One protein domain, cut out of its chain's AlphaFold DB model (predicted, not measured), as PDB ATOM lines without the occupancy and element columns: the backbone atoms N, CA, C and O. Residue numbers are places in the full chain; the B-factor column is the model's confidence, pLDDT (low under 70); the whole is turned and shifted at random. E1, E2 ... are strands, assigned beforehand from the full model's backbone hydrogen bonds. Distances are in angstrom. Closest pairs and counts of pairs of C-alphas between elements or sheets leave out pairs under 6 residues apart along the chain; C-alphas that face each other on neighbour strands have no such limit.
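What this domain is: This is residues 196 to 248 of the 249 residues of an uncharacterized protein of Bacteriodetes bacterium (UniProt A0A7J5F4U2). The model is a long, thin, bowed ribbon: the shorter hairpin E2 and E3 makes one arm and the longer hairpin E4 and E5 makes the other, with E1 beside the first residues of E4 where the arms join. The tip of the longer arm, residues 231 to 236, stands free. The printed part has 53 residues with no named helix and five strands, E1 to E5 in order, and its class is all strand. One sheet has the order E1, E4, E5 and the other has E2 and E3, both antiparallel. The whole is extended, with a radius of gyration of the C-alphas of 19.7 A, a rod spanning 61 by 24 by 14 A.

Where its parts are: E1, residues 196 to 198, begins with C-alpha 196 at (188.711, 163.297, 168.217) and is 6.4 A long. E2, residues 201 to 206, measures 16.2 A, and E3, residues 210 to 215, 16.8 A. E4, residues 218 to 232, measures 40.0 A and ends at C-alpha 232 (205.226, 162.015, 141.224). E5, residues 235 to 247, measures 35.6 A and ends at C-alpha 247 (192.244, 160.005, 176.449).

How they stand to each other: E1 is antiparallel to E4 at 140 degrees, with N 198 and O 218 within hydrogen-bond range at 2.8 A. E1 runs on into E2 at 30 degrees. E2 and E3 form a hairpin at 172 degrees, with N 203 and O 213 at 2.8 A. E3 runs on into E4 at 60 degrees. E4 bends by 52 degrees at residue 228, and its pairing is staggered: residues 218 to 220 pair with E1 and 220 to 232 with E5. The hairpin E4 and E5 stands at 158 degrees, with N 230 and O 237 at 2.8 A. E1 and E5 are edge strands and are apart.

The domain as a whole: The two C-alphas farthest apart, those of Gly 208 and Thr 233, are 61.6 A apart. The printed part has no cut, and its four links between strands are tight. The mean pLDDT of the printed part is 83.4, and residue 247 is under 70.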
ATOM      1  N   PHE A 196     189.843 164.030 168.763       84.31
ATOM      2  CA  PHE A 196     188.711 163.297 168.217       84.31
ATOM      3  C   PHE A 196     187.645 163.109 169.305       84.31
ATOM      4  O   PHE A 196     187.922 162.465 170.323       84.31
ATOM      5  N   PRO A 197     186.437 163.678 169.137       86.12
ATOM      6  CA  PRO A 197     185.368 163.511 170.107       86.12
ATOM      7  C   PRO A 197     184.776 162.101 170.005       86.12
ATOM      8  O   PRO A 197     184.294 161.689 168.951       86.12
ATOM      9  N   VAL A 198     184.765 161.374 171.120       85.81
ATOM     10  CA  VAL A 198     184.047 160.106 171.259       85.81
ATOM     11  C   VAL A 198     182.740 160.397 171.999       85.81
ATOM     12  O   VAL A 198     182.783 160.787 173.171       85.81
ATOM     13  N   PRO A 199     181.576 160.261 171.339       87.44
ATOM     14  CA  PRO A 199     180.297 160.552 171.967       87.44
ATOM     15  C   PRO A 199     180.009 159.565 173.099       87.44
ATOM     16  O   PRO A 199     180.449 158.414 173.071       87.44
ATOM     17  N   ALA A 200     179.231 160.019 174.083       88.81
ATOM     18  CA  ALA A 200     178.720 159.133 175.116       88.81
ATOM     19  C   ALA A 200     177.868 158.028 174.476       88.81
ATOM     20  O   ALA A 200     177.098 158.289 173.549       88.81
ATOM     21  N   ASN A 201     177.988 156.809 174.987       89.44
ATOM     22  CA  ASN A 201     177.214 155.673 174.507       89.44
ATOM     23  C   ASN A 201     176.577 154.936 175.684       89.44
ATOM     24  O   ASN A 201     177.169 154.831 176.759       89.44
ATOM     25  N   ARG A 202     175.371 154.411 175.474       89.38
ATOM     26  CA  ARG A 202     174.689 153.538 176.424       89.38
ATOM     27  C   ARG A 202     174.201 152.307 175.684       89.38
ATOM     28  O   ARG A 202     173.436 152.416 174.732       89.38
ATOM     29  N   ILE A 203     174.636 151.144 176.146       87.19
ATOM     30  CA  ILE A 203     174.231 149.852 175.608       87.19
ATOM     31  C   ILE A 203     173.467 149.124 176.704       87.19
ATOM     32  O   ILE A 203     174.005 148.848 177.775       87.19
ATOM     33  N   GLU A 204     172.206 148.823 176.424       87.06
ATOM     34  CA  GLU A 204     171.375 148.003 177.296       87.06
ATOM     35  C   GLU A 204     171.419 146.556 176.807       87.06
ATOM     36  O   GLU A 204     170.959 146.238 175.710       87.06
ATOM     37  N   VAL A 205     171.973 145.663 177.624       86.06
ATOM     38  CA  VAL A 205     171.946 144.222 177.379       86.06
ATOM     39  C   VAL A 205     170.807 143.640 178.204       86.06
ATOM     40  O   VAL A 205     170.808 143.695 179.436       86.06
ATOM     41  N   ARG A 206     169.803 143.105 177.510       86.94
ATOM     42  CA  ARG A 206     168.621 142.466 178.097       86.94
ATOM     43  C   ARG A 206     168.614 140.988 177.705       86.94
ATOM     44  O   ARG A 206     167.878 140.573 176.816       86.94
ATOM     45  N   SER A 207     169.513 140.212 178.306       80.12
ATOM     46  CA  SER A 207     169.542 138.746 178.187       80.12
ATOM     47  C   SER A 207     169.600 138.123 179.588       80.12
ATOM     48  O   SER A 207     169.197 138.780 180.543       80.12
ATOM     49  N   GLY A 208     170.058 136.872 179.741       80.94
ATOM     50  CA  GLY A 208     170.036 136.122 181.012       80.94
ATOM     51  C   GLY A 208     170.578 136.868 182.243       80.94
ATOM     52  O   GLY A 208     170.221 136.520 183.365       80.94
ATOM     53  N   ILE A 209     171.375 137.923 182.041       73.31
ATOM     54  CA  ILE A 209     171.649 138.966 183.031       73.31
ATOM     55  C   ILE A 209     171.359 140.328 182.381       73.31
ATOM     56  O   ILE A 209     171.887 140.634 181.310       73.31
ATOM     57  N   ASN A 210     170.546 141.157 183.040       85.44
ATOM     58  CA  ASN A 210     170.311 142.537 182.617       85.44
ATOM     59  C   ASN A 210     171.510 143.409 183.006       85.44
ATOM     60  O   ASN A 210     171.874 143.470 184.180       85.44
ATOM     61  N   MET A 211     172.104 144.099 182.034       86.50
ATOM     62  CA  MET A 211     173.248 144.987 182.243       86.50
ATOM     63  C   MET A 211     173.075 146.283 181.454       86.50
ATOM     64  O   MET A 211     172.647 146.256 180.302       86.50
ATOM     65  N   ASP A 212     173.451 147.403 182.070       85.19
ATOM     66  CA  ASP A 212     173.570 148.704 181.414       85.19
ATOM     67  C   ASP A 212     175.047 149.091 181.365       85.19
ATOM     68  O   ASP A 212     175.690 149.261 182.400       85.19
ATOM     69  N   ILE A 213     175.588 149.226 180.157       86.38
ATOM     70  CA  ILE A 213     176.962 149.669 179.929       86.38
ATOM     71  C   ILE A 213     176.897 151.120 179.468       86.38
ATOM     72  O   ILE A 213     176.353 151.410 178.402       86.38
ATOM     73  N   THR A 214     177.445 152.035 180.264       87.38
ATOM     74  CA  THR A 214     177.541 153.458 179.919       87.38
ATOM     75  C   THR A 214     178.993 153.861 179.737       87.38
ATOM     76  O   THR A 214     179.804 153.687 180.647       87.38
ATOM     77  N   THR A 215     179.296 154.470 178.597       85.50
ATOM     78  CA  THR A 215     180.594 155.084 178.316       85.50
ATOM     79  C   THR A 215     180.400 156.599 178.267       85.50
ATOM     80  O   THR A 215     179.580 157.063 177.468       85.50
ATOM     81  N   PRO A 216     181.095 157.390 179.107       87.69
ATOM     82  CA  PRO A 216     180.983 158.844 179.070       87.69
ATOM     83  C   PRO A 216     181.553 159.404 177.763       87.69
ATOM     84  O   PRO A 216     182.375 158.768 177.102       87.69
ATOM     85  N   ALA A 217     181.123 160.614 177.404       88.50
ATOM     86  CA  ALA A 217     181.763 161.351 176.322       88.50
ATOM     87  C   ALA A 217     183.211 161.657 176.718       88.50
ATOM     88  O   ALA A 217     183.472 162.073 177.847       88.50
ATOM     89  N   GLN A 218     184.143 161.455 175.794       89.75
ATOM     90  CA  GLN A 218     185.567 161.674 176.038       89.75
ATOM     91  C   GLN A 218     186.242 162.250 174.795       89.75
ATOM     92  O   GLN A 218     185.780 162.039 173.672       89.75
ATOM     93  N   GLN A 219     187.342 162.975 174.988       86.56
ATOM     94  CA  GLN A 219     188.195 163.411 173.886       86.56
ATOM     95  C   GLN A 219     189.423 162.516 173.797       86.56
ATOM     96  O   GLN A 219     190.126 162.294 174.783       86.56
ATOM     97  N   VAL A 220     189.681 162.011 172.594       85.50
ATOM     98  CA  VAL A 220     190.922 161.310 172.282       85.50
ATOM     99  C   VAL A 220     191.888 162.317 171.678       85.50
ATOM    100  O   VAL A 220     191.634 162.863 170.603       85.50
ATOM    101  N   LEU A 221     192.994 162.562 172.369       87.88
ATOM    102  CA  LEU A 221     194.134 163.300 171.845       87.88
ATOM    103  C   LEU A 221     194.954 162.373 170.959       87.88
ATOM    104  O   LEU A 221     195.264 161.248 171.357       87.88
ATOM    105  N   TYR A 222     195.341 162.848 169.780       86.06
ATOM    106  CA  TYR A 222     196.213 162.099 168.883       86.06
ATOM    107  C   TYR A 222     197.362 162.956 168.358       86.06
ATOM    108  O   TYR A 222     197.262 164.176 168.273       86.06
ATOM    109  N   SER A 223     198.468 162.312 167.987       86.12
ATOM    110  CA  SER A 223     199.570 162.966 167.277       86.12
ATOM    111  C   SER A 223     199.832 162.288 165.942       86.12
ATOM    112  O   SER A 223     199.837 161.059 165.844       86.12
ATOM    113  N   LEU A 224     200.055 163.098 164.908       86.81
ATOM    114  CA  LEU A 224     200.404 162.625 163.572       86.81
ATOM    115  C   LEU A 224     201.904 162.755 163.342       86.81
ATOM    116  O   LEU A 224     202.535 163.722 163.767       86.81
ATOM    117  N   ALA A 225     202.473 161.795 162.625       86.31
ATOM    118  CA  ALA A 225     203.828 161.878 162.110       86.31
ATOM    119  C   ALA A 225     203.846 161.564 160.619       86.31
ATOM    120  O   ALA A 225     203.174 160.637 160.162       86.31
ATOM    121  N   VAL A 226     204.656 162.316 159.875       85.19
ATOM    122  CA  VAL A 226     204.920 162.013 158.469       85.19
ATOM    123  C   VAL A 226     205.678 160.694 158.402       85.19
ATOM    124  O   VAL A 226     206.786 160.576 158.924       85.19
ATOM    125  N   LYS A 227     205.058 159.694 157.777       81.38
ATOM    126  CA  LYS A 227     205.679 158.400 157.497       81.38
ATOM    127  C   LYS A 227     206.573 158.513 156.269       81.38
ATOM    128  O   LYS A 227     207.703 158.036 156.267       81.38
ATOM    129  N   GLU A 228     206.054 159.146 155.224       79.06
ATOM    130  CA  GLU A 228     206.736 159.288 153.943       79.06
ATOM    131  C   GLU A 228     206.130 160.420 153.109       79.06
ATOM    132  O   GLU A 228     204.951 160.757 153.233       79.06
ATOM    133  N   ALA A 229     206.949 160.970 152.217       79.94
ATOM    134  CA  ALA A 229     206.522 161.872 151.161       79.94
ATOM    135  C   ALA A 229     207.140 161.414 149.838       79.94
ATOM    136  O   ALA A 229     208.344 161.153 149.763       79.94
ATOM    137  N   LEU A 230     206.312 161.302 148.804       78.38
ATOM    138  CA  LEU A 230     206.715 160.953 147.449       78.38
ATOM    139  C   LEU A 230     206.288 162.043 146.484       78.38
ATOM    140  O   LEU A 230     205.179 162.564 146.568       78.38
ATOM    141  N   ILE A 231     207.153 162.333 145.521       78.06
ATOM    142  CA  ILE A 231     206.856 163.264 144.440       78.06
ATOM    143  C   ILE A 231     206.732 162.465 143.146       78.06
ATOM    144  O   ILE A 231     207.645 161.745 142.729       78.06
ATOM    145  N   VAL A 232     205.567 162.584 142.528       75.38
ATOM    146  CA  VAL A 232     205.226 162.015 141.224       75.38
ATOM    147  C   VAL A 232     204.797 163.155 140.300       75.38
ATOM    148  O   VAL A 232     204.656 164.295 140.739       75.38
ATOM    149  N   THR A 233     204.584 162.879 139.016       73.75
ATOM    150  CA  THR A 233     204.293 163.927 138.025       73.75
ATOM    151  C   THR A 233     203.148 164.838 138.454       73.75
ATOM    152  O   THR A 233     201.997 164.407 138.548       73.75
ATOM    153  N   GLY A 234     203.488 166.103 138.726       75.25
ATOM    154  CA  GLY A 234     202.562 167.162 139.127       75.25
ATOM    155  C   GLY A 234     201.867 166.948 140.476       75.25
ATOM    156  O   GLY A 234     200.906 167.667 140.770       75.25
ATOM    157  N   LYS A 235     202.288 165.963 141.284       82.94
ATOM    158  CA  LYS A 235     201.658 165.645 142.571       82.94
ATOM    159  C   LYS A 235     202.668 165.256 143.645       82.94
ATOM    160  O   LYS A 235     203.637 164.547 143.395       82.94
ATOM    161  N   VAL A 236     202.359 165.631 144.876       85.00
ATOM    162  CA  VAL A 236     203.024 165.135 146.079       85.00
ATOM    163  C   VAL A 236     202.047 164.244 146.827       85.00
ATOM    164  O   VAL A 236     200.916 164.641 147.101       85.00
ATOM    165  N   VAL A 237     202.499 163.043 147.160       84.88
ATOM    166  CA  VAL A 237     201.792 162.096 148.016       84.88
ATOM    167  C   VAL A 237     202.451 162.124 149.384       84.88
ATOM    168  O   VAL A 237     203.631 161.799 149.498       84.88
ATOM    169  N   VAL A 238     201.706 162.497 150.419       86.62
ATOM    170  CA  VAL A 238     202.205 162.517 151.800       86.62
ATOM    171  C   VAL A 238     201.396 161.535 152.623       86.62
ATOM    172  O   VAL A 238     200.177 161.665 152.713       86.62
ATOM    173  N   ALA A 239     202.071 160.556 153.216       85.88
ATOM    174  CA  ALA A 239     201.447 159.566 154.078       85.88
ATOM    175  C   ALA A 239     201.779 159.864 155.545       85.88
ATOM    176  O   ALA A 239     202.942 160.099 155.897       85.88
ATOM    177  N   LEU A 240     200.758 159.854 156.399       87.00
ATOM    178  CA  LEU A 240     200.857 160.119 157.830       87.00
ATOM    179  C   LEU A 240     200.373 158.907 158.629       87.00
ATOM    180  O   LEU A 240     199.417 158.241 158.233       87.00
ATOM    181  N   ASN A 241     200.996 158.697 159.787       87.31
ATOM    182  CA  ASN A 241     200.555 157.727 160.784       87.31
ATOM    183  C   ASN A 241     200.205 158.420 162.103       87.31
ATOM    184  O   ASN A 241     200.840 159.408 162.488       87.31
ATOM    185  N   VAL A 242     199.250 157.848 162.825       86.06
ATOM    186  CA  VAL A 242     198.951 158.174 164.214       86.06
ATOM    187  C   VAL A 242     200.053 157.572 165.085       86.06
ATOM    188  O   VAL A 242     200.212 156.357 165.180       86.06
ATOM    189  N   LYS A 243     200.859 158.429 165.716       81.06
ATOM    190  CA  LYS A 243     201.967 158.011 166.590       81.06
ATOM    191  C   LYS A 243     201.491 157.619 167.982       81.06
ATOM    192  O   LYS A 243     202.009 156.680 168.577       81.06
ATOM    193  N   HIS A 244     200.552 158.386 168.518       76.44
ATOM    194  CA  HIS A 244     199.996 158.187 169.847       76.44
ATOM    195  C   HIS A 244     198.526 158.588 169.832       76.44
ATOM    196  O   HIS A 244     198.185 159.590 169.206       76.44
ATOM    197  N   ALA A 245     197.695 157.821 170.531       74.75
ATOM    198  CA  ALA A 245     196.308 158.148 170.815       74.75
ATOM    199  C   ALA A 245     196.053 157.885 172.303       74.75
ATOM    200  O   ALA A 245     196.352 156.798 172.801       74.75
ATOM    201  N   GLY A 246     195.535 158.882 173.014       73.75
ATOM    202  CA  GLY A 246     195.284 158.818 174.450       73.75
ATOM    203  C   GLY A 246     194.047 159.620 174.829       73.75
ATOM    204  O   GLY A 246     193.638 160.519 174.104       73.75
ATOM    205  N   VAL A 247     193.424 159.283 175.954       68.62
ATOM    206  CA  VAL A 247     192.244 160.005 176.449       68.62
ATOM    207  C   VAL A 247     192.700 161.237 177.233       68.62
ATOM    208  O   VAL A 247     193.560 161.113 178.108       68.62
ATOM    209  N   GLU A 248     192.139 162.410 176.927       71.06
ATOM    210  CA  GLU A 248     192.298 163.627 177.740       71.06
ATOM    211  C   GLU A 248     191.622 163.366 179.100       71.06
ATOM    212  O   GLU A 248     190.412 163.140 179.148       71.06
TER     213      GLU A 248